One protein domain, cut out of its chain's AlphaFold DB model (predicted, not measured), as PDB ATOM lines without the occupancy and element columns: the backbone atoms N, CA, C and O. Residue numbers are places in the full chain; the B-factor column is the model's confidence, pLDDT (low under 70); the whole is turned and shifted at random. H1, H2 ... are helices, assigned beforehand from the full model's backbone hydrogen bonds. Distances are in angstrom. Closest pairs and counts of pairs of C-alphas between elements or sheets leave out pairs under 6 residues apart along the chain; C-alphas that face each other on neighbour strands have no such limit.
ATOM      1  N   ASN A  52     -37.843 -19.556 -38.263       54.94
ATOM      2  CA  ASN A  52     -36.496 -20.148 -38.313       54.94
ATOM      3  C   ASN A  52     -35.623 -19.671 -39.493       54.94
ATOM      4  O   ASN A  52     -34.405 -19.592 -39.363       54.94
ATOM      5  N   ALA A  53     -36.211 -19.366 -40.657       54.91
ATOM      6  CA  ALA A  53     -35.447 -18.896 -41.817       54.91
ATOM      7  C   ALA A  53     -35.039 -17.414 -41.707       54.91
ATOM      8  O   ALA A  53     -33.924 -17.063 -42.092       54.91
ATOM      9  N   ALA A  54     -35.923 -16.556 -41.185       60.19
ATOM     10  CA  ALA A  54     -35.620 -15.146 -40.927       60.19
ATOM     11  C   ALA A  54     -34.655 -14.994 -39.739       60.19
ATOM     12  O   ALA A  54     -33.697 -14.227 -39.814       60.19
ATOM     13  N   ASP A  55     -34.861 -15.800 -38.698       65.25
ATOM     14  CA  ASP A  55     -33.995 -15.884 -37.524       65.25
ATOM     15  C   ASP A  55     -32.605 -16.415 -37.912       65.25
ATOM     16  O   ASP A  55     -31.594 -15.906 -37.440       65.25
ATOM     17  N   GLY A  56     -32.524 -17.356 -38.860       72.50
ATOM     18  CA  GLY A  56     -31.253 -17.860 -39.391       72.50
ATOM     19  C   GLY A  56     -30.403 -16.803 -40.107       72.50
ATOM     20  O   GLY A  56     -29.182 -16.837 -39.992       72.50
ATOM     21  N   GLY A  57     -31.029 -15.856 -40.817       82.31
ATOM     22  CA  GLY A  57     -30.314 -14.728 -41.429       82.31
ATOM     23  C   GLY A  57     -29.787 -13.735 -40.388       82.31
ATOM     24  O   GLY A  57     -28.653 -13.281 -40.491       82.31
ATOM     25  N   LEU A  58     -30.578 -13.464 -39.344       86.12
ATOM     26  CA  LEU A  58     -30.153 -12.628 -38.217       86.12
ATOM     27  C   LEU A  58     -28.979 -13.254 -37.453       86.12
ATOM     28  O   LEU A  58     -28.025 -12.553 -37.125       86.12
ATOM     29  N   ILE A  59     -29.016 -14.570 -37.211       89.50
ATOM     30  CA  ILE A  59     -27.913 -15.301 -36.571       89.50
ATOM     31  C   ILE A  59     -26.628 -15.154 -37.389       89.50
ATOM     32  O   ILE A  59     -25.572 -14.900 -36.812       89.50
ATOM     33  N   ASP A  60     -26.695 -15.282 -38.715       91.06
ATOM     34  CA  ASP A  60     -25.509 -15.148 -39.566       91.06
ATOM     35  C   ASP A  60     -24.884 -13.750 -39.459       91.06
ATOM     36  O   ASP A  60     -23.668 -13.639 -39.286       91.06
ATOM     37  N   ASP A  61     -25.703 -12.695 -39.503       92.19
ATOM     38  CA  ASP A  61     -25.236 -11.313 -39.355       92.19
ATOM     39  C   ASP A  61     -24.555 -11.099 -37.992       92.19
ATOM     40  O   ASP A  61     -23.478 -10.502 -37.902       92.19
ATOM     41  N   MET A  62     -25.131 -11.660 -36.927       93.31
ATOM     42  CA  MET A  62     -24.561 -11.601 -35.580       93.31
ATOM     43  C   MET A  62     -23.248 -12.380 -35.468       93.31
ATOM     44  O   MET A  62     -22.308 -11.913 -34.828       93.31
ATOM     45  N   VAL A  63     -23.142 -13.543 -36.115       93.69
ATOM     46  CA  VAL A  63     -21.906 -14.336 -36.160       93.69
ATOM     47  C   VAL A  63     -20.803 -13.591 -36.912       93.69
ATOM     48  O   VAL A  63     -19.640 -13.639 -36.501       93.69
ATOM     49  N   VAL A  64     -21.138 -12.892 -38.000       93.94
ATOM     50  CA  VAL A  64     -20.183 -12.032 -38.717       93.94
ATOM     51  C   VAL A  64     -19.685 -10.917 -37.802       93.94
ATOM     52  O   VAL A  64     -18.473 -10.730 -37.688       93.94
ATOM     53  N   GLU A  65     -20.588 -10.247 -37.083       93.44
ATOM     54  CA  GLU A  65     -20.221  -9.187 -36.140       93.44
ATOM     55  C   GLU A  65     -19.324  -9.717 -35.007       93.44
ATOM     56  O   GLU A  65     -18.279  -9.131 -34.724       93.44
ATOM     57  N   ILE A  66     -19.652 -10.871 -34.411       94.25
ATOM     58  CA  ILE A  66     -18.810 -11.538 -33.399       94.25
ATOM     59  C   ILE A  66     -17.403 -11.809 -33.950       94.25
ATOM     60  O   ILE A  66     -16.406 -11.556 -33.271       94.25
ATOM     61  N   LYS A  67     -17.286 -12.288 -35.194       94.06
ATOM     62  CA  LYS A  67     -15.976 -12.525 -35.825       94.06
ATOM     63  C   LYS A  67     -15.184 -11.235 -36.011       94.06
ATOM     64  O   LYS A  67     -13.960 -11.261 -35.887       94.06
ATOM     65  N   ASP A  68     -15.840 -10.118 -36.293       92.94
ATOM     66  CA  ASP A  68     -15.173  -8.820 -36.402       92.94
ATOM     67  C   ASP A  68     -14.702  -8.301 -35.036       92.94
ATOM     68  O   ASP A  68     -13.577  -7.806 -34.927       92.94
ATOM     69  N   TRP A  69     -15.479  -8.531 -33.974       93.69
ATOM     70  CA  TRP A  69     -15.055  -8.277 -32.595       93.69
ATOM     71  C   TRP A  69     -13.860  -9.138 -32.168       93.69
ATOM     72  O   TRP A  69     -12.904  -8.625 -31.580       93.69
ATOM     73  N   LEU A  70     -13.848 -10.426 -32.522       93.56
ATOM     74  CA  LEU A  70     -12.711 -11.315 -32.263       93.56
ATOM     75  C   LEU A  70     -11.438 -10.837 -32.978       93.56
ATOM     76  O   LEU A  70     -10.363 -10.804 -32.375       93.56
ATOM     77  N   LYS A  71     -11.548 -10.393 -34.237       92.62
ATOM     78  CA  LYS A  71     -10.418  -9.779 -34.962       92.62
ATOM     79  C   LYS A  71      -9.941  -8.499 -34.275       92.62
ATOM     80  O   LYS A  71      -8.738  -8.275 -34.161       92.62
ATOM     81  N   LEU A  72     -10.867  -7.663 -33.809       91.00
ATOM     82  CA  LEU A  72     -10.567  -6.432 -33.080       91.00
ATOM     83  C   LEU A  72      -9.781  -6.701 -31.794       91.00
ATOM     84  O   LEU A  72      -8.791  -6.017 -31.532       91.00
ATOM     85  N   LEU A  73     -10.192  -7.701 -31.017       91.94
ATOM     86  CA  LEU A  73      -9.507  -8.119 -29.794       91.94
ATOM     87  C   LEU A  73      -8.109  -8.665 -30.074       91.94
ATOM     88  O   LEU A  73      -7.160  -8.302 -29.376       91.94
ATOM     89  N   TYR A  74      -7.968  -9.453 -31.136       91.69
ATOM     90  CA  TYR A  74      -6.671  -9.956 -31.567       91.69
ATOM     91  C   TYR A  74      -5.718  -8.819 -31.966       91.69
ATOM     92  O   TYR A  74      -4.574  -8.787 -31.528       91.69
ATOM     93  N   VAL A  75      -6.187  -7.842 -32.749       89.56
ATOM     94  CA  VAL A  75      -5.330  -6.761 -33.268       89.56
ATOM     95  C   VAL A  75      -5.050  -5.675 -32.226       89.56
ATOM     96  O   VAL A  75      -3.910  -5.247 -32.086       89.56
ATOM     97  N   LYS A  76      -6.071  -5.192 -31.504       88.94
ATOM     98  CA  LYS A  76      -5.918  -4.058 -30.573       88.94
ATOM     99  C   LYS A  76      -5.386  -4.472 -29.199       88.94
ATOM    100  O   LYS A  76      -4.860  -3.618 -28.490       88.94
ATOM    101  N   ARG A  77      -5.574  -5.733 -28.791       88.38
ATOM    102  CA  ARG A  77      -5.235  -6.218 -27.438       88.38
ATOM    103  C   ARG A  77      -4.375  -7.475 -27.406       88.38
ATOM    104  O   ARG A  77      -4.084  -7.935 -26.309       88.38
ATOM    105  N   GLU A  78      -3.992  -8.018 -28.562       90.50
ATOM    106  CA  GLU A  78      -3.210  -9.260 -28.672       90.50
ATOM    107  C   GLU A  78      -3.868 -10.454 -27.961       90.50
ATOM    108  O   GLU A  78      -3.195 -11.392 -27.544       90.50
ATOM    109  N   MET A  79      -5.199 -10.431 -27.830       92.94
ATOM    110  CA  MET A  79      -5.936 -11.457 -27.103       92.94
ATOM    111  C   MET A  79      -6.244 -12.642 -28.017       92.94
ATOM    112  O   MET A  79      -6.837 -12.489 -29.089       92.94
ATOM    113  N   SER A  80      -5.845 -13.836 -27.588       93.75
ATOM    114  CA  SER A  80      -6.154 -15.089 -28.276       93.75
ATOM    115  C   SER A  80      -7.604 -15.522 -28.035       93.75
ATOM    116  O   SER A  80      -8.222 -15.155 -27.036       93.75
ATOM    117  N   PHE A  81      -8.154 -16.358 -28.923       94.25
ATOM    118  CA  PHE A  81      -9.520 -16.881 -28.776       94.25
ATOM    119  C   PHE A  81      -9.743 -17.578 -27.423       94.25
ATOM    120  O   PHE A  81     -10.761 -17.359 -26.773       94.25
ATOM    121  N   ASN A  82      -8.756 -18.346 -26.950       94.81
ATOM    122  CA  ASN A  82      -8.835 -19.026 -25.659       94.81
ATOM    123  C   ASN A  82      -8.949 -18.040 -24.481       94.81
ATOM    124  O   ASN A  82      -9.682 -18.301 -23.536       94.81
ATOM    125  N   GLU A  83      -8.276 -16.889 -24.532       93.25
ATOM    126  CA  GLU A  83      -8.400 -15.853 -23.495       93.25
ATOM    127  C   GLU A  83      -9.754 -15.146 -23.541       93.25
ATOM    128  O   GLU A  83     -10.343 -14.885 -22.491       93.25
ATOM    129  N   VAL A  84     -10.279 -14.877 -24.739       93.81
ATOM    130  CA  VAL A  84     -11.633 -14.329 -24.906       93.81
ATOM    131  C   VAL A  84     -12.665 -15.293 -24.323       93.81
ATOM    132  O   VAL A  84     -13.505 -14.883 -23.525       93.81
ATOM    133  N   LYS A  85     -12.555 -16.583 -24.658       94.25
ATOM    134  CA  LYS A  85     -13.414 -17.645 -24.129       94.25
ATOM    135  C   LYS A  85     -13.350 -17.715 -22.607       94.25
ATOM    136  O   LYS A  85     -14.390 -17.760 -21.960       94.25
ATOM    137  N   LEU A  86     -12.146 -17.684 -22.036       92.12
ATOM    138  CA  LEU A  86     -11.970 -17.660 -20.585       92.12
ATOM    139  C   LEU A  86     -12.580 -16.406 -19.958       92.12
ATOM    140  O   LEU A  86     -13.163 -16.507 -18.891       92.12
ATOM    141  N   THR A  87     -12.488 -15.251 -20.614       91.25
ATOM    142  CA  THR A  87     -13.066 -13.996 -20.113       91.25
ATOM    143  C   THR A  87     -14.593 -14.048 -20.098       91.25
ATOM    144  O   THR A  87     -15.204 -13.692 -19.097       91.25
ATOM    145  N   ILE A  88     -15.204 -14.538 -21.178       89.50
ATOM    146  CA  ILE A  88     -16.661 -14.711 -21.309       89.50
ATOM    147  C   ILE A  88     -17.192 -15.804 -20.365       89.50
ATOM    148  O   ILE A  88     -18.313 -15.718 -19.860       89.50
ATOM    149  N   GLY A  89     -16.370 -16.818 -20.090       87.62
ATOM    150  CA  GLY A  89     -16.666 -17.878 -19.129       87.62
ATOM    151  C   GLY A  89     -16.608 -17.445 -17.660       87.62
ATOM    152  O   GLY A  89     -17.010 -18.222 -16.798       87.62
ATOM    153  N   ILE A  90     -16.121 -16.237 -17.342       86.44
ATOM    154  CA  ILE A  90     -16.148 -15.718 -15.967       86.44
ATOM    155  C   ILE A  90     -17.565 -15.231 -15.653       86.44
ATOM    156  O   ILE A  90     -17.998 -14.174 -16.106       86.44
ATOM    157  N   GLU A  91     -18.277 -15.999 -14.834       75.62
ATOM    158  CA  GLU A  91     -19.547 -15.601 -14.225       75.62
ATOM    159  C   GLU A  91     -19.301 -14.865 -12.889       75.62
ATOM    160  O   GLU A  91     -18.301 -15.110 -12.207       75.62
ATOM    161  N   ASP A  92     -20.201 -13.956 -12.487       75.81
ATOM    162  CA  ASP A  92     -20.150 -13.359 -11.143       75.81
ATOM    163  C   ASP A  92     -20.331 -14.481 -10.098       75.81
ATOM    164  O   ASP A  92     -21.308 -15.234 -10.184       75.81
ATOM    165  N   PRO A  93     -19.450 -14.608  -9.082       69.62
ATOM    166  CA  PRO A  93     -19.574 -15.639  -8.048       69.62
ATOM    167  C   PRO A  93     -20.951 -15.663  -7.371       69.62
ATOM    168  O   PRO A  93     -21.418 -16.716  -6.941       69.62
ATOM    169  N   ARG A  94     -21.645 -14.521  -7.300       70.38
ATOM    170  CA  ARG A  94     -22.995 -14.435  -6.730       70.38
ATOM    171  C   ARG A  94     -24.050 -15.093  -7.611       70.38
ATOM    172  O   ARG A  94     -25.048 -15.582  -7.085       70.38
ATOM    173  N   LEU A  95     -23.873 -15.058  -8.929       68.44
ATOM    174  CA  LEU A  95     -24.772 -15.697  -9.890       68.44
ATOM    175  C   LEU A  95     -24.501 -17.204  -9.946       68.44
ATOM    176  O   LEU A  95     -25.444 -17.984  -9.830       68.44
ATOM    177  N   ALA A  96     -23.227 -17.609  -9.924       68.00
ATOM    178  CA  ALA A  96     -22.833 -19.015  -9.833       68.00
ATOM    179  C   ALA A  96     -23.413 -19.706  -8.579       68.00
ATOM    180  O   ALA A  96     -24.025 -20.772  -8.674       68.00
ATOM    181  N   GLU A  97     -23.316 -19.070  -7.403       66.00
ATOM    182  CA  GLU A  97     -23.908 -19.597  -6.164       66.00
ATOM    183  C   GLU A  97     -25.445 -19.617  -6.191       66.00
ATOM    184  O   GLU A  97     -26.061 -20.514  -5.611       66.00
ATOM    185  N   GLN A  98     -26.091 -18.637  -6.834       69.75
ATOM    186  CA  GLN A  98     -27.552 -18.613  -6.978       69.75
ATOM    187  C   GLN A  98     -28.044 -19.720  -7.906       69.75
ATOM    188  O   GLN A  98     -29.061 -20.355  -7.613       69.75
ATOM    189  N   ARG A  99     -27.297 -20.005  -8.970       70.25
ATOM    190  CA  ARG A  99     -27.587 -21.103  -9.883       70.25
ATOM    191  C   ARG A  99     -27.408 -22.456  -9.203       70.25
ATOM    192  O   ARG A  99     -28.312 -23.282  -9.263       70.25
ATOM    193  N   GLU A 100     -26.304 -22.658  -8.482       68.19
ATOM    194  CA  GLU A 100     -26.052 -23.904  -7.743       68.19
ATOM    195  C   GLU A 100     -27.089 -24.135  -6.632       68.19
ATOM    196  O   GLU A 100     -27.554 -25.255  -6.418       68.19
ATOM    197  N   ARG A 101     -27.482 -23.069  -5.923       65.88
ATOM    198  CA  ARG A 101     -28.344 -23.169  -4.739       65.88
ATOM    199  C   ARG A 101     -29.837 -23.139  -5.049       65.88
ATOM    200  O   ARG A 101     -30.609 -23.779  -4.336       65.88
ATOM    201  N   TYR A 102     -30.254 -22.372  -6.052       64.62
ATOM    202  CA  TYR A 102     -31.667 -22.113  -6.337       64.62
ATOM    203  C   TYR A 102     -32.089 -22.516  -7.751       64.62
ATOM    204  O   TYR A 102     -33.288 -22.523  -8.023       64.62
ATOM    205  N   GLY A 103     -31.149 -22.870  -8.635       64.12
ATOM    206  CA  GLY A 103     -31.452 -23.194 -10.032       64.12
ATOM    207  C   GLY A 103     -32.056 -22.019 -10.803       64.12
ATOM    208  O   GLY A 103     -32.757 -22.236 -11.785       64.12
ATOM    209  N   ILE A 104     -31.847 -20.790 -10.325       62.03
ATOM    210  CA  ILE A 104     -32.347 -19.567 -10.955       62.03
ATOM    211  C   ILE A 104     -31.242 -19.050 -11.874       62.03
ATOM    212  O   ILE A 104     -30.117 -18.839 -11.427       62.03
ATOM    213  N   GLU A 105     -31.571 -18.895 -13.152       60.62
ATOM    214  CA  GLU A 105     -30.691 -18.324 -14.173       60.62
ATOM    215  C   GLU A 105     -30.696 -16.788 -14.099       60.62
ATOM    216  O   GLU A 105     -31.657 -16.184 -13.614       60.62
ATOM    217  N   ASP A 106     -29.609 -16.166 -14.560       65.88
ATOM    218  CA  ASP A 106     -29.490 -14.708 -14.700       65.88
ATOM    219  C   ASP A 106     -30.541 -14.143 -15.682       65.88
ATOM    220  O   ASP A 106     -31.158 -14.884 -16.448       65.88
ATOM    221  N   GLU A 107     -30.737 -12.821 -15.703       65.31
ATOM    222  CA  GLU A 107     -31.708 -12.125 -16.565       65.31
ATOM    223  C   GLU A 107     -31.539 -12.465 -18.062       65.31
ATOM    224  O   GLU A 107     -32.512 -12.436 -18.823       65.31
ATOM    225  N   SER A 108     -30.326 -12.850 -18.486       69.06
ATOM    226  CA  SER A 108     -30.051 -13.291 -19.859       69.06
ATOM    227  C   SER A 108     -30.698 -14.647 -20.194       69.06
ATOM    228  O   SER A 108     -31.140 -14.844 -21.331       69.06
ATOM    229  N   GLY A 109     -30.838 -15.549 -19.214       75.19
ATOM    230  CA  GLY A 109     -31.309 -16.927 -19.399       75.19
ATOM    231  C   GLY A 109     -30.350 -17.828 -20.189       75.19
ATOM    232  O   GLY A 109     -30.777 -18.871 -20.666       75.19
ATOM    233  N   VAL A 110     -29.092 -17.411 -20.379       82.94
ATOM    234  CA  VAL A 110     -28.052 -18.165 -21.097       82.94
ATOM    235  C   VAL A 110     -26.891 -18.419 -20.148       82.94
ATOM    236  O   VAL A 110     -26.377 -17.501 -19.502       82.94
ATOM    237  N   SER A 111     -26.458 -19.673 -20.066       85.25
ATOM    238  CA  SER A 111     -25.383 -20.060 -19.152       85.25
ATOM    239  C   SER A 111     -23.980 -19.695 -19.643       85.25
ATOM    240  O   SER A 111     -23.744 -19.554 -20.842       85.25
ATOM    241  N   ALA A 112     -23.012 -19.582 -18.724       87.25
ATOM    242  CA  ALA A 112     -21.604 -19.378 -19.080       87.25
ATOM    243  C   ALA A 112     -21.077 -20.483 -20.012       87.25
ATOM    244  O   ALA A 112     -20.439 -20.185 -21.023       87.25
ATOM    245  N   GLU A 113     -21.406 -21.745 -19.726       88.50
ATOM    246  CA  GLU A 113     -21.080 -22.885 -20.587       88.50
ATOM    247  C   GLU A 113     -21.697 -22.775 -21.982       88.50
ATOM    248  O   GLU A 113     -21.006 -23.020 -22.966       88.50
ATOM    249  N   GLU A 114     -22.954 -22.356 -22.087       90.19
ATOM    250  CA  GLU A 114     -23.656 -22.217 -23.367       90.19
ATOM    251  C   GLU A 114     -23.092 -21.073 -24.222       90.19
ATOM    252  O   GLU A 114     -22.941 -21.214 -25.439       90.19
ATOM    253  N   LYS A 115     -22.667 -19.967 -23.594       91.69
ATOM    254  CA  LYS A 115     -21.905 -18.904 -24.273       91.69
ATOM    255  C   LYS A 115     -20.569 -19.432 -24.807       91.69
ATOM    256  O   LYS A 115     -20.212 -19.167 -25.956       91.69
ATOM    257  N   MET A 116     -19.839 -20.204 -23.996       93.25
ATOM    258  CA  MET A 116     -18.567 -20.817 -24.399       93.25
ATOM    259  C   MET A 116     -18.745 -21.840 -25.529       93.25
ATOM    260  O   MET A 116     -17.934 -21.871 -26.454       93.25
ATOM    261  N   GLU A 117     -19.799 -22.651 -25.479       93.38
ATOM    262  CA  GLU A 117     -20.139 -23.614 -26.527       93.38
ATOM    263  C   GLU A 117     -20.507 -22.905 -27.837       93.38
ATOM    264  O   GLU A 117     -20.016 -23.282 -28.902       93.38
ATOM    265  N   THR A 118     -21.282 -21.821 -27.758       93.44
ATOM    266  CA  THR A 118     -21.627 -20.986 -28.917       93.44
ATOM    267  C   THR A 118     -20.373 -20.419 -29.588       93.44
ATOM    268  O   THR A 118     -20.253 -20.450 -30.814       93.44
ATOM    269  N   LEU A 119     -19.400 -19.945 -28.804       93.69
ATOM    270  CA  LEU A 119     -18.114 -19.476 -29.329       93.69
ATOM    271  C   LEU A 119     -17.311 -20.596 -30.000       93.69
ATOM    272  O   LEU A 119     -16.769 -20.375 -31.083       93.69
ATOM    273  N   ASP A 120     -17.258 -21.789 -29.401       94.56
ATOM    274  CA  ASP A 120     -16.573 -22.948 -29.990       94.56
ATOM    275  C   ASP A 120     -17.210 -23.364 -31.327       94.56
ATOM    276  O   ASP A 120     -16.495 -23.687 -32.277       94.56
ATOM    277  N   MET A 121     -18.544 -23.333 -31.434       93.19
ATOM    278  CA  MET A 121     -19.250 -23.582 -32.699       93.19
ATOM    279  C   MET A 121     -18.839 -22.559 -33.766       93.19
ATOM    280  O   MET A 121     -18.485 -22.936 -34.886       93.19
ATOM    281  N   ILE A 122     -18.805 -21.269 -33.408       93.06
ATOM    282  CA  ILE A 122     -18.399 -20.184 -34.313       93.06
ATOM    283  C   ILE A 122     -16.941 -20.345 -34.774       93.06
ATOM    284  O   ILE A 122     -16.650 -20.110 -35.954       93.06
ATOM    285  N   GLU A 123     -16.033 -20.754 -33.879       92.25
ATOM    286  CA  GLU A 123     -14.620 -21.016 -34.193       92.25
ATOM    287  C   GLU A 123     -14.466 -22.200 -35.159       92.25
ATOM    288  O   GLU A 123     -13.737 -22.102 -36.149       92.25
ATOM    289  N   ARG A 124     -15.208 -23.291 -34.931       92.75
ATOM    290  CA  ARG A 124     -15.239 -24.471 -35.818       92.75
ATOM    291  C   ARG A 124     -15.881 -24.189 -37.178       92.75
ATOM    292  O   ARG A 124     -15.770 -25.007 -38.088       92.75
ATOM    293  N   GLY A 125     -16.531 -23.034 -37.330       90.00
ATOM    294  CA  GLY A 125     -17.280 -22.670 -38.530       90.00
ATOM    295  C   GLY A 125     -18.652 -23.340 -38.616       90.00
ATOM    296  O   GLY A 125     -19.262 -23.335 -39.684       90.00
ATOM    297  N   GLU A 126     -19.135 -23.907 -37.511       90.94
ATOM    298  CA  GLU A 126     -20.492 -24.421 -37.382       90.94
ATOM    299  C   GLU A 126     -21.473 -23.255 -37.187       90.94
ATOM    300  O   GLU A 126     -21.116 -22.191 -36.673       90.94
ATOM    301  N   ARG A 127     -22.722 -23.437 -37.626       86.69
ATOM    302  CA  ARG A 127     -23.767 -22.426 -37.439       86.69
ATOM    303  C   ARG A 127     -24.423 -22.631 -36.068       86.69
ATOM    304  O   ARG A 127     -24.996 -23.703 -35.858       86.69
ATOM    305  N   PRO A 128     -24.402 -21.632 -35.167       87.50
ATOM    306  CA  PRO A 128     -25.139 -21.710 -33.913       87.50
ATOM    307  C   PRO A 128     -26.635 -21.907 -34.165       87.50
ATOM    308  O   PRO A 128     -27.197 -21.336 -35.102       87.50
ATOM    309  N   THR A 129     -27.275 -22.726 -33.332       84.69
ATOM    310  CA  THR A 129     -28.712 -23.028 -33.460       84.69
ATOM    311  C   THR A 129     -29.566 -22.136 -32.562       84.69
ATOM    312  O   THR A 129     -30.695 -21.818 -32.930       84.69
ATOM    313  N   ASP A 130     -29.037 -21.706 -31.413       87.19
ATOM    314  CA  ASP A 130     -29.759 -20.825 -30.499       87.19
ATOM    315  C   ASP A 130     -29.463 -19.346 -30.777       87.19
ATOM    316  O   ASP A 130     -28.348 -18.859 -30.587       87.19
ATOM    317  N   ALA A 131     -30.492 -18.617 -31.209       87.56
ATOM    318  CA  ALA A 131     -30.409 -17.182 -31.454       87.56
ATOM    319  C   ALA A 131     -30.154 -16.384 -30.167       87.56
ATOM    320  O   ALA A 131     -29.498 -15.342 -30.211       87.56
ATOM    321  N   ARG A 132     -30.671 -16.856 -29.022       89.19
ATOM    322  CA  ARG A 132     -30.562 -16.134 -27.752       89.19
ATOM    323  C   ARG A 132     -29.135 -16.188 -27.219       89.19
ATOM    324  O   ARG A 132     -28.589 -15.132 -26.911       89.19
ATOM    325  N   ALA A 133     -28.500 -17.359 -27.227       90.25
ATOM    326  CA  ALA A 133     -27.094 -17.503 -26.868       90.25
ATOM    327  C   ALA A 133     -26.168 -16.622 -27.722       90.25
ATOM    328  O   ALA A 133     -25.320 -15.911 -27.181       90.25
ATOM    329  N   VAL A 134     -26.370 -16.582 -29.047       92.19
ATOM    330  CA  VAL A 134     -25.582 -15.710 -29.941       92.19
ATOM    331  C   VAL A 134     -25.810 -14.231 -29.620       92.19
ATOM    332  O   VAL A 134     -24.859 -13.449 -29.642       92.19
ATOM    333  N   ALA A 135     -27.043 -13.833 -29.287       91.38
ATOM    334  CA  ALA A 135     -27.362 -12.457 -28.906       91.38
ATOM    335  C   ALA A 135     -26.668 -12.037 -27.619       91.38
ATOM    336  O   ALA A 135     -26.067 -10.964 -27.581       91.38
ATOM    337  N   THR A 136     -26.697 -12.893 -26.603       92.12
ATOM    338  CA  THR A 136     -26.031 -12.637 -25.328       92.12
ATOM    339  C   THR A 136     -24.517 -12.529 -25.506       92.12
ATOM    340  O   THR A 136     -23.910 -11.583 -25.009       92.12
ATOM    341  N   VAL A 137     -23.901 -13.429 -26.282       92.94
ATOM    342  CA  VAL A 137     -22.464 -13.357 -26.600       92.94
ATOM    343  C   VAL A 137     -22.125 -12.064 -27.349       92.94
ATOM    344  O   VAL A 137     -21.140 -11.394 -27.039       92.94
ATOM    345  N   LEU A 138     -22.941 -11.677 -28.331       93.62
ATOM    346  CA  LEU A 138     -22.724 -10.440 -29.078       93.62
ATOM    347  C   LEU A 138     -22.841  -9.196 -28.184       93.62
ATOM    348  O   LEU A 138     -22.076  -8.243 -28.343       93.62
ATOM    349  N   GLU A 139     -23.782  -9.191 -27.243       91.69
ATOM    350  CA  GLU A 139     -23.942  -8.107 -26.277       91.69
ATOM    351  C   GLU A 139     -22.709  -7.953 -25.373       91.69
ATOM    352  O   GLU A 139     -22.265  -6.827 -25.136       91.69
ATOM    353  N   GLU A 140     -22.083  -9.053 -24.952       90.81
ATOM    354  CA  GLU A 140     -20.817  -9.010 -24.208       90.81
ATOM    355  C   GLU A 140     -19.680  -8.381 -25.019       90.81
ATOM    356  O   GLU A 140     -18.929  -7.557 -24.491       90.81
ATOM    357  N   PHE A 141     -19.576  -8.697 -26.313       92.50
ATOM    358  CA  PHE A 141     -18.587  -8.065 -27.188       92.50
ATOM    359  C   PHE A 141     -18.845  -6.571 -27.396       92.50
ATOM    360  O   PHE A 141     -17.902  -5.779 -27.393       92.50
ATOM    361  N   ARG A 142     -20.108  -6.157 -27.529       91.06
ATOM    362  CA  ARG A 142     -20.471  -4.735 -27.660       91.06
ATOM    363  C   ARG A 142     -20.191  -3.940 -26.387       91.06
ATOM    364  O   ARG A 142     -19.828  -2.770 -26.465       91.06
ATOM    365  N   ASN A 143     -20.328  -4.583 -25.232       90.44
ATOM    366  CA  ASN A 143     -20.020  -4.001 -23.930       90.44
ATOM    367  C   ASN A 143     -18.549  -4.191 -23.525       90.44
ATOM    368  O   ASN A 143     -18.176  -3.880 -22.389       90.44
ATOM    369  N   TRP A 144     -17.693  -4.672 -24.436       91.06
ATOM    370  CA  TRP A 144     -16.297  -4.929 -24.119       91.06
ATOM    371  C   TRP A 144     -15.568  -3.622 -23.771       91.06
ATOM    372  O   TRP A 144     -15.516  -2.687 -24.578       91.06
TER     373      TRP A 144
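This is residues 52 to 144 of the 226 residues of an uncharacterized protein of Ostreococcus tauri (UniProt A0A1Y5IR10). H5 packs beside long helix H1, H4 crosses H5, H2 runs beside H4, and H3 lies away. Printed are 93 residues with five named helices, all helix. It is compact, with radius of gyration of the C-alphas 13.7 A and spans 37 by 36 by 22 A.

H1, residues 52 to 77, touches H5, residues 131 to 142, at a shallow tilt of 27 degrees, closest at C-alphas 66 and 138, 5.9 A. H4, residues 112 to 124, touches H5 with residues 114 to 119 alone, about perpendicular, closest at C-alphas 115 and 133, 6.0 A. H2, residues 81 to 88, touches H4 opposite ways, closest at C-alphas 85 and 116, 6.1 A. H3, residues 93 to 102, touches no helix. Every helix O i to N i+4 pair is within hydrogen-bond range.

Find C-alpha 52 at (-36.496, -20.148, -38.313); from there H1 runs 35.9 A. H5 ends at C-alpha 142, (-20.471, -4.735, -27.660).

The printed part has no cut; 18 residues, among them 100 to 108, have pLDDT under 70.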